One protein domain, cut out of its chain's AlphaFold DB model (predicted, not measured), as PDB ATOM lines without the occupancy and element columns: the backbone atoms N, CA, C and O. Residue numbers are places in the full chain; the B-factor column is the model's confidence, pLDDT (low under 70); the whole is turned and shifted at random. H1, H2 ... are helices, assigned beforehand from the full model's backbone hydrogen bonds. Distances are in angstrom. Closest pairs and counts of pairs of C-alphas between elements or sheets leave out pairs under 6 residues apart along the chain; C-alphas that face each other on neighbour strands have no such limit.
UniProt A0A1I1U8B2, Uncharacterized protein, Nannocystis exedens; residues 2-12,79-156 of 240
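This is residues 2 to 12 and 79 to 156 of the 240 residues of an uncharacterized protein of Nannocystis exedens (UniProt A0A1I1U8B2). Two helices, H3 and H4, form a hairpin that opens as a narrow V, and H2 packs slantwise into its open end, touching both arms. H5 folds back along another side of H4, while the short H1 is a separate piece, close only to the end of H2. The printed part has 89 residues with five named helices, H1 to H5 in order along the chain, and no named strand; the class is all helix. It is compact, with a radius of gyration of the C-alphas of 12.8 A, and spans 35 by 28 by 21 A.

H1, residues 6 to 12, is close to but not clearly touching H2, residues 80 to 92; their closest C-alphas, of Tyr 6 and Cys 92, are 6.9 A apart. H2 touches H3, residues 101 to 118, at a steep tilt of 48 degrees, opposite ways; the closest C-alphas, of Cys 82 and Cys 108, are 5.6 A apart, and H3 touches H2 with residues 101 to 109 alone. H4, residues 121 to 136, is the hub, touching three other helices. H2 and H4 touch at a steep tilt of 40 degrees, the same way, closest at the C-alphas of Ala 84 and Gly 135, 4.3 A. H3 and H4 are a helical hairpin at a shallow tilt of 28 degrees; residues 112 to 116 of H3 touch residues 123 to 128 of H4, closest at the C-alphas of Gly 116 and Leu 124, 5.0 A. H4 and H5, residues 146 to 153, are a second helical hairpin, at a shallow tilt of 33 degrees, only just short of steep; their closest C-alphas, of Leu 130 and Glu 148, are 4.9 A apart. Of these four touching pairs two are at a shallow tilt, and the helix packing is part aligned, part crossed. H1 is apart from H3, H4 and H5, and H5 is apart from H2 and H3. In H1, H2, H3, H4 and H5 every O i to N i+4 pair is within hydrogen-bond range.

H1 has 7 residues and begins at C-alpha 6, (19.044, 122.795, 98.075). H2 has 13 residues and measures 18.2 A from first to last C-alpha. H3, the longest with 18 residues, measures 25.7 A and ends at C-alpha 118, (7.639, 100.242, 109.207). H4 has 16 residues and measures 22.8 A. H5 has 8 residues and ends at C-alpha 153, (16.669, 110.177, 113.174).

The two C-alphas farthest apart, of Glu 2 and Thr 117, are 38.2 A apart. Residues 13 to 78 are not printed, and C-alphas 12 and 79 stand 20.9 A apart across this cut, which lies between H1 and H2. Of the links that are printed whole, H3 to H4 is tight, H2 to H3 and H4 to H5 are short, and none is long. The mean pLDDT of the printed part is 74.1; residues 2 to 12, 95 to 99 and 140 to 144 are under 70, and H1 has a mean of 37.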
ATOM      1  N   GLU A   2      28.346 129.374  96.414       27.45
ATOM      2  CA  GLU A   2      28.152 128.539  97.598       27.45
ATOM      3  C   GLU A   2      27.325 127.311  97.194       27.45
ATOM      4  O   GLU A   2      26.343 127.479  96.460       27.45
ATOM      5  N   PRO A   3      27.734 126.090  97.583       32.84
ATOM      6  CA  PRO A   3      26.907 124.911  97.397       32.84
ATOM      7  C   PRO A   3      25.659 125.127  98.247       32.84
ATOM      8  O   PRO A   3      25.713 125.222  99.468       32.84
ATOM      9  N   SER A   4      24.542 125.366  97.574       35.50
ATOM     10  CA  SER A   4      23.326 125.779  98.241       35.50
ATOM     11  C   SER A   4      22.698 124.558  98.926       35.50
ATOM     12  O   SER A   4      22.660 123.470  98.343       35.50
ATOM     13  N   ALA A   5      22.163 124.746 100.139       34.25
ATOM     14  CA  ALA A   5      21.447 123.752 100.962       34.25
ATOM     15  C   ALA A   5      20.297 122.998 100.237       34.25
ATOM     16  O   ALA A   5      19.667 122.095 100.777       34.25
ATOM     17  N   TYR A   6      20.035 123.351  98.982       33.34
ATOM     18  CA  TYR A   6      19.044 122.795  98.075       33.34
ATOM     19  C   TYR A   6      19.488 121.455  97.468       33.34
ATOM     20  O   TYR A   6      18.647 120.596  97.204       33.34
ATOM     21  N   ARG A   7      20.800 121.225  97.293       36.44
ATOM     22  CA  ARG A   7      21.322 119.920  96.828       36.44
ATOM     23  C   ARG A   7      21.160 118.827  97.885       36.44
ATOM     24  O   ARG A   7      20.842 117.689  97.553       36.44
ATOM     25  N   SER A   8      21.285 119.221  99.146       32.62
ATOM     26  CA  SER A   8      21.155 118.399 100.348       32.62
ATOM     27  C   SER A   8      19.782 117.728 100.463       32.62
ATOM     28  O   SER A   8      19.677 116.536 100.731       32.62
ATOM     29  N   LEU A   9      18.710 118.464 100.162       36.47
ATOM     30  CA  LEU A   9      17.343 117.937 100.161       36.47
ATOM     31  C   LEU A   9      17.051 117.080  98.925       36.47
ATOM     32  O   LEU A   9      16.508 115.988  99.059       36.47
ATOM     33  N   ALA A  10      17.468 117.517  97.731       37.88
ATOM     34  CA  ALA A  10      17.308 116.734  96.503       37.88
ATOM     35  C   ALA A  10      17.990 115.352  96.587       37.88
ATOM     36  O   ALA A  10      17.450 114.370  96.080       37.88
ATOM     37  N   PHE A  11      19.128 115.255  97.280       41.03
ATOM     38  CA  PHE A  11      19.819 113.997  97.554       41.03
ATOM     39  C   PHE A  11      19.039 113.089  98.526       41.03
ATOM     40  O   PHE A  11      18.849 111.904  98.244       41.03
ATOM     41  N   LEU A  12      18.495 113.648  99.618       43.12
ATOM     42  CA  LEU A  12      17.592 112.921 100.525       43.12
ATOM     43  C   LEU A  12      16.327 112.418  99.801       43.12
ATOM     44  O   LEU A  12      15.793 111.366 100.157       43.12
ATOM     45  N   ASP A  79      -3.179 116.186 103.487       81.44
ATOM     46  CA  ASP A  79      -2.606 115.926 104.793       81.44
ATOM     47  C   ASP A  79      -1.737 117.132 105.215       81.44
ATOM     48  O   ASP A  79      -0.904 117.583 104.420       81.44
ATOM     49  N   PRO A  80      -1.925 117.692 106.424       85.62
ATOM     50  CA  PRO A  80      -1.296 118.951 106.807       85.62
ATOM     51  C   PRO A  80       0.233 118.867 106.883       85.62
ATOM     52  O   PRO A  80       0.896 119.854 106.562       85.62
ATOM     53  N   ALA A  81       0.812 117.712 107.232       86.56
ATOM     54  CA  ALA A  81       2.268 117.578 107.225       86.56
ATOM     55  C   ALA A  81       2.798 117.488 105.791       86.56
ATOM     56  O   ALA A  81       3.825 118.088 105.480       86.56
ATOM     57  N   CYS A  82       2.069 116.833 104.880       87.38
ATOM     58  CA  CYS A  82       2.436 116.875 103.467       87.38
ATOM     59  C   CYS A  82       2.267 118.253 102.845       87.38
ATOM     60  O   CYS A  82       3.096 118.647 102.030       87.38
ATOM     61  N   ALA A  83       1.268 119.024 103.264       88.56
ATOM     62  CA  ALA A  83       1.153 120.412 102.847       88.56
ATOM     63  C   ALA A  83       2.354 121.247 103.311       88.56
ATOM     64  O   ALA A  83       2.904 122.013 102.519       88.56
ATOM     65  N   ALA A  84       2.807 121.061 104.555       86.62
ATOM     66  CA  ALA A  84       3.991 121.736 105.086       86.62
ATOM     67  C   ALA A  84       5.274 121.334 104.334       86.62
ATOM     68  O   ALA A  84       6.051 122.202 103.927       86.62
ATOM     69  N   TYR A  85       5.447 120.039 104.062       83.06
ATOM     70  CA  TYR A  85       6.539 119.515 103.243       83.06
ATOM     71  C   TYR A  85       6.562 120.136 101.841       83.06
ATOM     72  O   TYR A  85       7.587 120.661 101.405       83.06
ATOM     73  N   VAL A  86       5.430 120.102 101.133       85.44
ATOM     74  CA  VAL A  86       5.334 120.624  99.765       85.44
ATOM     75  C   VAL A  86       5.553 122.134  99.752       85.44
ATOM     76  O   VAL A  86       6.272 122.632  98.889       85.44
ATOM     77  N   ALA A  87       5.020 122.863 100.736       85.31
ATOM     78  CA  ALA A  87       5.259 124.295 100.873       85.31
ATOM     79  C   ALA A  87       6.754 124.607 101.026       85.31
ATOM     80  O   ALA A  87       7.260 125.485 100.329       85.31
ATOM     81  N   TYR A  88       7.473 123.867 101.875       82.94
ATOM     82  CA  TYR A  88       8.922 124.007 102.007       82.94
ATOM     83  C   TYR A  88       9.654 123.655 100.704       82.94
ATOM     84  O   TYR A  88      10.476 124.437 100.227       82.94
ATOM     85  N   TYR A  89       9.307 122.526 100.077       79.56
ATOM     86  CA  TYR A  89       9.915 122.077  98.825       79.56
ATOM     87  C   TYR A  89       9.762 123.106  97.701       79.56
ATOM     88  O   TYR A  89      10.748 123.432  97.045       79.56
ATOM     89  N   LEU A  90       8.559 123.650  97.500       83.00
ATOM     90  CA  LEU A  90       8.287 124.668  96.483       83.00
ATOM     91  C   LEU A  90       8.945 126.007  96.822       83.00
ATOM     92  O   LEU A  90       9.488 126.663  95.935       83.00
ATOM     93  N   LYS A  91       8.909 126.411  98.098       83.25
ATOM     94  CA  LYS A  91       9.541 127.646  98.579       83.25
ATOM     95  C   LYS A  91      11.038 127.626  98.312       83.25
ATOM     96  O   LYS A  91      11.589 128.631  97.874       83.25
ATOM     97  N   CYS A  92      11.676 126.491  98.569       78.75
ATOM     98  CA  CYS A  92      13.109 126.372  98.419       78.75
ATOM     99  C   CYS A  92      13.504 126.043  96.968       78.75
ATOM    100  O   CYS A  92      14.413 126.641  96.414       78.75
ATOM    101  N   ASN A  93      12.762 125.220  96.244       71.50
ATOM    102  CA  ASN A  93      13.123 124.871  94.869       71.50
ATOM    103  C   ASN A  93      12.382 125.713  93.823       71.50
ATOM    104  O   ASN A  93      12.090 125.216  92.740       71.50
ATOM    105  N   ALA A  94      12.087 126.984  94.112       71.88
ATOM    106  CA  ALA A  94      11.212 127.821  93.283       71.88
ATOM    107  C   ALA A  94      11.620 127.873  91.794       71.88
ATOM    108  O   ALA A  94      10.755 127.874  90.918       71.88
ATOM    109  N   ASP A  95      12.924 127.837  91.503       68.50
ATOM    110  CA  ASP A  95      13.458 127.893  90.136       68.50
ATOM    111  C   ASP A  95      13.314 126.575  89.350       68.50
ATOM    112  O   ASP A  95      13.413 126.571  88.123       68.50
ATOM    113  N   THR A  96      13.091 125.447  90.031       66.06
ATOM    114  CA  THR A  96      13.076 124.097  89.427       66.06
ATOM    115  C   THR A  96      11.801 123.304  89.711       66.06
ATOM    116  O   THR A  96      11.521 122.329  89.021       66.06
ATOM    117  N   ALA A  97      10.988 123.735  90.675       62.78
ATOM    118  CA  ALA A  97       9.817 123.004  91.146       62.78
ATOM    119  C   ALA A  97       8.520 123.314  90.382       62.78
ATOM    120  O   ALA A  97       7.451 122.827  90.756       62.78
ATOM    121  N   GLY A  98       8.593 124.116  89.315       64.56
ATOM    122  CA  GLY A  98       7.440 124.454  88.486       64.56
ATOM    123  C   GLY A  98       6.726 123.201  87.975       64.56
ATOM    124  O   GLY A  98       7.263 122.470  87.149       64.56
ATOM    125  N   GLY A  99       5.505 122.972  88.462       69.56
ATOM    126  CA  GLY A  99       4.675 121.831  88.069       69.56
ATOM    127  C   GLY A  99       4.936 120.522  88.821       69.56
ATOM    128  O   GLY A  99       4.311 119.540  88.457       69.56
ATOM    129  N   LEU A 100       5.792 120.507  89.854       78.06
ATOM    130  CA  LEU A 100       6.116 119.306  90.649       78.06
ATOM    131  C   LEU A 100       5.309 119.179  91.956       78.06
ATOM    132  O   LEU A 100       5.631 118.363  92.818       78.06
ATOM    133  N   GLU A 101       4.296 120.023  92.158       80.88
ATOM    134  CA  GLU A 101       3.525 120.069  93.406       80.88
ATOM    135  C   GLU A 101       2.785 118.751  93.676       80.88
ATOM    136  O   GLU A 101       2.816 118.233  94.794       80.88
ATOM    137  N   ALA A 102       2.153 118.178  92.648       79.56
ATOM    138  CA  ALA A 102       1.411 116.928  92.773       79.56
ATOM    139  C   ALA A 102       2.345 115.745  93.072       79.56
ATOM    140  O   ALA A 102       2.039 114.907  93.920       79.56
ATOM    141  N   GLU A 103       3.505 115.703  92.418       78.62
ATOM    142  CA  GLU A 103       4.552 114.710  92.632       78.62
ATOM    143  C   GLU A 103       5.130 114.817  94.044       78.62
ATOM    144  O   GLU A 103       5.302 113.800  94.715       78.62
ATOM    145  N   ALA A 104       5.368 116.037  94.532       77.44
ATOM    146  CA  ALA A 104       5.846 116.271  95.888       77.44
ATOM    147  C   ALA A 104       4.817 115.815  96.941       77.44
ATOM    148  O   ALA A 104       5.192 115.177  97.929       77.44
ATOM    149  N   TYR A 105       3.520 116.058  96.714       83.69
ATOM    150  CA  TYR A 105       2.452 115.540  97.576       83.69
ATOM    151  C   TYR A 105       2.392 114.012  97.569       83.69
ATOM    152  O   TYR A 105       2.342 113.394  98.634       83.69
ATOM    153  N   ALA A 106       2.408 113.396  96.383       78.50
ATOM    154  CA  ALA A 106       2.371 111.943  96.241       78.50
ATOM    155  C   ALA A 106       3.580 111.286  96.924       78.50
ATOM    156  O   ALA A 106       3.432 110.293  97.638       78.50
ATOM    157  N   TYR A 107       4.761 111.884  96.765       76.06
ATOM    158  CA  TYR A 107       5.984 111.445  97.423       76.06
ATOM    159  C   TYR A 107       5.880 111.539  98.949       76.06
ATOM    160  O   TYR A 107       6.176 110.565  99.644       76.06
ATOM    161  N   CYS A 108       5.408 112.666  99.488       82.88
ATOM    162  CA  CYS A 108       5.225 112.802 100.930       82.88
ATOM    163  C   CYS A 108       4.222 111.782 101.487       82.88
ATOM    164  O   CYS A 108       4.501 111.131 102.495       82.88
ATOM    165  N   ALA A 109       3.082 111.590 100.817       82.44
ATOM    166  CA  ALA A 109       2.074 110.624 101.246       82.44
ATOM    167  C   ALA A 109       2.646 109.197 101.290       82.44
ATOM    168  O   ALA A 109       2.423 108.462 102.254       82.44
ATOM    169  N   MET A 110       3.447 108.827 100.284       79.12
ATOM    170  CA  MET A 110       4.168 107.554 100.250       79.12
ATOM    171  C   MET A 110       5.173 107.433 101.405       79.12
ATOM    172  O   MET A 110       5.211 106.399 102.074       79.12
ATOM    173  N   MET A 111       5.969 108.474 101.672       77.25
ATOM    174  CA  MET A 111       6.946 108.483 102.768       77.25
ATOM    175  C   MET A 111       6.273 108.316 104.130       77.25
ATOM    176  O   MET A 111       6.658 107.430 104.893       77.25
ATOM    177  N   ARG A 112       5.212 109.084 104.395       84.88
ATOM    178  CA  ARG A 112       4.409 108.964 105.617       84.88
ATOM    179  C   ARG A 112       3.824 107.564 105.781       84.88
ATOM    180  O   ARG A 112       3.929 106.971 106.853       84.88
ATOM    181  N   MET A 113       3.228 107.008 104.721       81.25
ATOM    182  CA  MET A 113       2.690 105.643 104.745       81.25
ATOM    183  C   MET A 113       3.785 104.632 105.104       81.25
ATOM    184  O   MET A 113       3.571 103.756 105.945       81.25
ATOM    185  N   ARG A 114       4.969 104.768 104.498       73.44
ATOM    186  CA  ARG A 114       6.118 103.890 104.732       73.44
ATOM    187  C   ARG A 114       6.616 103.989 106.170       73.44
ATOM    188  O   ARG A 114       6.764 102.959 106.823       73.44
ATOM    189  N   VAL A 115       6.807 105.203 106.684       75.38
ATOM    190  CA  VAL A 115       7.257 105.430 108.062       75.38
ATOM    191  C   VAL A 115       6.238 104.905 109.069       75.38
ATOM    192  O   VAL A 115       6.610 104.152 109.968       75.38
ATOM    193  N   GLY A 116       4.952 105.203 108.877       77.94
ATOM    194  CA  GLY A 116       3.888 104.697 109.743       77.94
ATOM    195  C   GLY A 116       3.777 103.172 109.744       77.94
ATOM    196  O   GLY A 116       3.506 102.582 110.787       77.94
ATOM    197  N   THR A 117       4.030 102.528 108.603       72.50
ATOM    198  CA  THR A 117       3.960 101.064 108.477       72.50
ATOM    199  C   THR A 117       5.180 100.369 109.081       72.50
ATOM    200  O   THR A 117       5.035  99.325 109.708       72.50
ATOM    201  N   ILE A 118       6.378 100.924 108.883       75.75
ATOM    202  CA  ILE A 118       7.639 100.242 109.207       75.75
ATOM    203  C   ILE A 118       8.143 100.603 110.602       75.75
ATOM    204  O   ILE A 118       8.561  99.722 111.348       75.75
ATOM    205  N   PHE A 119       8.089 101.883 110.964       79.19
ATOM    206  CA  PHE A 119       8.627 102.396 112.227       79.19
ATOM    207  C   PHE A 119       7.529 102.724 113.249       79.19
ATOM    208  O   PHE A 119       7.805 102.969 114.421       79.19
ATOM    209  N   GLY A 120       6.265 102.691 112.821       82.44
ATOM    210  CA  GLY A 120       5.108 102.870 113.686       82.44
ATOM    211  C   GLY A 120       4.733 104.331 113.940       82.44
ATOM    212  O   GLY A 120       5.342 105.279 113.443       82.44
ATOM    213  N   ALA A 121       3.678 104.509 114.738       87.94
ATOM    214  CA  ALA A 121       3.018 105.800 114.928       87.94
ATOM    215  C   ALA A 121       3.909 106.869 115.583       87.94
ATOM    216  O   ALA A 121       3.799 108.041 115.238       87.94
ATOM    217  N   THR A 122       4.800 106.484 116.500       88.75
ATOM    218  CA  THR A 122       5.731 107.423 117.149       88.75
ATOM    219  C   THR A 122       6.681 108.051 116.135       88.75
ATOM    220  O   THR A 122       6.900 109.257 116.158       88.75
ATOM    221  N   CYS A 123       7.190 107.245 115.208       85.25
ATOM    222  CA  CYS A 123       8.103 107.702 114.173       85.25
ATOM    223  C   CYS A 123       7.413 108.508 113.085       85.25
ATOM    224  O   CYS A 123       7.962 109.496 112.608       85.25
ATOM    225  N   LEU A 124       6.173 108.145 112.757       86.62
ATOM    226  CA  LEU A 124       5.340 108.976 111.899       86.62
ATOM    227  C   LEU A 124       5.098 110.354 112.530       86.62
ATOM    228  O   LEU A 124       5.240 111.359 111.849       86.62
ATOM    229  N   ALA A 125       4.811 110.422 113.834       89.31
ATOM    230  CA  ALA A 125       4.628 111.698 114.525       89.31
ATOM    231  C   ALA A 125       5.911 112.550 114.556       89.31
ATOM    232  O   ALA A 125       5.839 113.762 114.371       89.31
ATOM    233  N   ALA A 126       7.082 111.930 114.751       85.75
ATOM    234  CA  ALA A 126       8.368 112.627 114.673       85.75
ATOM    235  C   ALA A 126       8.649 113.174 113.261       85.75
ATOM    236  O   ALA A 126       9.111 114.305 113.117       85.75
ATOM    237  N   GLN A 127       8.321 112.410 112.215       84.94
ATOM    238  CA  GLN A 127       8.438 112.870 110.829       84.94
ATOM    239  C   GLN A 127       7.449 114.001 110.503       84.94
ATOM    240  O   GLN A 127       7.827 114.970 109.848       84.94
ATOM    241  N   ASP A 128       6.208 113.910 110.978       89.94
ATOM    242  CA  ASP A 128       5.201 114.956 110.783       89.94
ATOM    243  C   ASP A 128       5.636 116.275 111.436       89.94
ATOM    244  O   ASP A 128       5.527 117.332 110.812       89.94
ATOM    245  N   ALA A 129       6.193 116.210 112.651       88.94
ATOM    246  CA  ALA A 129       6.749 117.371 113.346       88.94
ATOM    247  C   ALA A 129       7.918 118.000 112.569       88.94
ATOM    248  O   ALA A 129       7.991 119.222 112.440       88.94
ATOM    249  N   LEU A 130       8.791 117.173 111.981       85.06
ATOM    250  CA  LEU A 130       9.861 117.650 111.105       85.06
ATOM    251  C   LEU A 130       9.305 118.383 109.878       85.06
ATOM    252  O   LEU A 130       9.764 119.481 109.565       85.06
ATOM    253  N   PHE A 131       8.308 117.823 109.190       87.44
ATOM    254  CA  PHE A 131       7.701 118.483 108.030       87.44
ATOM    255  C   PHE A 131       7.013 119.798 108.396       87.44
ATOM    256  O   PHE A 131       7.138 120.774 107.655       87.44
ATOM    257  N   GLU A 132       6.336 119.855 109.543       89.88
ATOM    258  CA  GLU A 132       5.739 121.087 110.058       89.88
ATOM    259  C   GLU A 132       6.803 122.152 110.360       89.88
ATOM    260  O   GLU A 132       6.653 123.312 109.958       89.88
ATOM    261  N   CYS A 133       7.905 121.773 111.009       87.25
ATOM    262  CA  CYS A 133       9.002 122.693 111.281       87.25
ATOM    263  C   CYS A 133       9.649 123.208 109.981       87.25
ATOM    264  O   CYS A 133       9.844 124.420 109.822       87.25
ATOM    265  N   LEU A 134       9.910 122.324 109.010       83.62
ATOM    266  CA  LEU A 134      10.460 122.702 107.705       83.62
ATOM    267  C   LEU A 134       9.524 123.659 106.959       83.62
ATOM    268  O   LEU A 134       9.972 124.701 106.485       83.62
ATOM    269  N   GLY A 135       8.215 123.381 106.930       84.69
ATOM    270  CA  GLY A 135       7.207 124.257 106.318       84.69
ATOM    271  C   GLY A 135       7.241 125.702 106.835       84.69
ATOM    272  O   GLY A 135       6.987 126.641 106.078       84.69
ATOM    273  N   ASN A 136       7.619 125.889 108.101       86.06
ATOM    274  CA  ASN A 136       7.737 127.198 108.744       86.06
ATOM    275  C   ASN A 136       9.143 127.819 108.645       86.06
ATOM    276  O   ASN A 136       9.311 129.014 108.907       86.06
ATOM    277  N   SER A 137      10.148 127.048 108.235       83.12
ATOM    278  CA  SER A 137      11.550 127.467 108.221       83.12
ATOM    279  C   SER A 137      11.937 128.213 106.934       83.12
ATOM    280  O   SER A 137      11.342 128.007 105.869       83.12
ATOM    281  N   PRO A 138      12.904 129.146 106.984       80.00
ATOM    282  CA  PRO A 138      13.514 129.721 105.786       80.00
ATOM    283  C   PRO A 138      14.456 128.706 105.106       80.00
ATOM    284  O   PRO A 138      14.837 127.704 105.703       80.00
ATOM    285  N   CYS A 139      14.808 128.940 103.839       73.50
ATOM    286  CA  CYS A 139      15.579 127.975 103.035       73.50
ATOM    287  C   CYS A 139      17.091 128.000 103.300       73.50
ATOM    288  O   CYS A 139      17.814 127.136 102.817       73.50
ATOM    289  N   ASP A 140      17.566 129.010 104.020       66.00
ATOM    290  CA  ASP A 140      18.974 129.348 104.227       66.00
ATOM    291  C   ASP A 140      19.427 129.202 105.688       66.00
ATOM    292  O   ASP A 140      20.550 129.577 106.013       66.00
ATOM    293  N   GLN A 141      18.589 128.657 106.579       58.25
ATOM    294  CA  GLN A 141      19.010 128.400 107.956       58.25
ATOM    295  C   GLN A 141      19.625 127.012 108.126       58.25
ATOM    296  O   GLN A 141      18.923 126.004 108.200       58.25
ATOM    297  N   GLU A 142      20.949 126.994 108.270       55.56
ATOM    298  CA  GLU A 142      21.660 125.896 108.924       55.56
ATOM    299  C   GLU A 142      21.102 125.682 110.342       55.56
ATOM    300  O   GLU A 142      20.896 126.640 111.089       55.56
ATOM    301  N   GLY A 143      20.842 124.425 110.711       60.47
ATOM    302  CA  GLY A 143      20.358 124.054 112.048       60.47
ATOM    303  C   GLY A 143      18.866 124.304 112.307       60.47
ATOM    304  O   GLY A 143      18.389 124.047 113.412       60.47
ATOM    305  N   ALA A 144      18.096 124.770 111.317       69.69
ATOM    306  CA  ALA A 144      16.642 124.793 111.452       69.69
ATOM    307  C   ALA A 144      16.106 123.365 111.667       69.69
ATOM    308  O   ALA A 144      16.479 122.438 110.948       69.69
ATOM    309  N   CYS A 145      15.211 123.213 112.645       80.56
ATOM    310  CA  CYS A 145      14.557 121.948 112.988       80.56
ATOM    311  C   CYS A 145      15.491 120.841 113.509       80.56
ATOM    312  O   CYS A 145      15.200 119.662 113.323       80.56
ATOM    313  N   GLU A 146      16.638 121.184 114.111       78.00
ATOM    314  CA  GLU A 146      17.632 120.203 114.586       78.00
ATOM    315  C   GLU A 146      17.045 119.184 115.581       78.00
ATOM    316  O   GLU A 146      17.343 117.986 115.495       78.00
ATOM    317  N   ASP A 147      16.167 119.635 116.480       81.69
ATOM    318  CA  ASP A 147      15.482 118.769 117.442       81.69
ATOM    319  C   ASP A 147      14.540 117.787 116.728       81.69
ATOM    320  O   ASP A 147      14.548 116.587 117.016       81.69
ATOM    321  N   GLU A 148      13.762 118.261 115.751       83.94
ATOM    322  CA  GLU A 148      12.856 117.430 114.959       83.94
ATOM    323  C   GLU A 148      13.617 116.457 114.050       83.94
ATOM    324  O   GLU A 148      13.226 115.294 113.917       83.94
ATOM    325  N   PHE A 149      14.739 116.888 113.468       77.06
ATOM    326  CA  PHE A 149      15.638 116.009 112.725       77.06
ATOM    327  C   PHE A 149      16.212 114.920 113.629       77.06
ATOM    328  O   PHE A 149      16.201 113.750 113.249       77.06
ATOM    329  N   SER A 150      16.656 115.276 114.834       77.75
ATOM    330  CA  SER A 150      17.183 114.325 115.816       77.75
ATOM    331  C   SER A 150      16.117 113.335 116.287       77.75
ATOM    332  O   SER A 150      16.395 112.141 116.407       77.75
ATOM    333  N   ALA A 151      14.888 113.798 116.522       79.88
ATOM    334  CA  ALA A 151      13.765 112.944 116.900       79.88
ATOM    335  C   ALA A 151      13.370 111.980 115.771       79.88
ATOM    336  O   ALA A 151      13.140 110.798 116.021       79.88
ATOM    337  N   SER A 152      13.346 112.458 114.524       77.81
ATOM    338  CA  SER A 152      13.103 111.627 113.340       77.81
ATOM    339  C   SER A 152      14.242 110.624 113.109       77.81
ATOM    340  O   SER A 152      13.999 109.459 112.796       77.81
ATOM    341  N   ALA A 153      15.495 111.027 113.349       73.94
ATOM    342  CA  ALA A 153      16.669 110.177 113.174       73.94
ATOM    343  C   ALA A 153      16.665 108.939 114.093       73.94
ATOM    344  O   ALA A 153      17.117 107.873 113.683       73.94
ATOM    345  N   GLN A 154      16.105 109.047 115.305       79.81
ATOM    346  CA  GLN A 154      15.999 107.935 116.267       79.81
ATOM    347  C   GLN A 154      15.132 106.767 115.777       79.81
ATOM    348  O   GLN A 154      15.159 105.687 116.361       79.81
ATOM    349  N   CYS A 155      14.346 106.980 114.724       82.25
ATOM    350  CA  CYS A 155      13.503 105.952 114.132       82.25
ATOM    351  C   CYS A 155      14.245 105.024 113.177       82.25
ATOM    352  O   CYS A 155      13.736 103.951 112.849       82.25
ATOM    353  N   TYR A 156      15.429 105.426 112.720       80.44
ATOM    354  CA  TYR A 156      16.236 104.609 111.832       80.44
ATOM    355  C   TYR A 156      17.032 103.557 112.607       80.44
ATOM    356  O   TYR A 156      17.353 103.755 113.778       80.44
TER     357      TYR A 156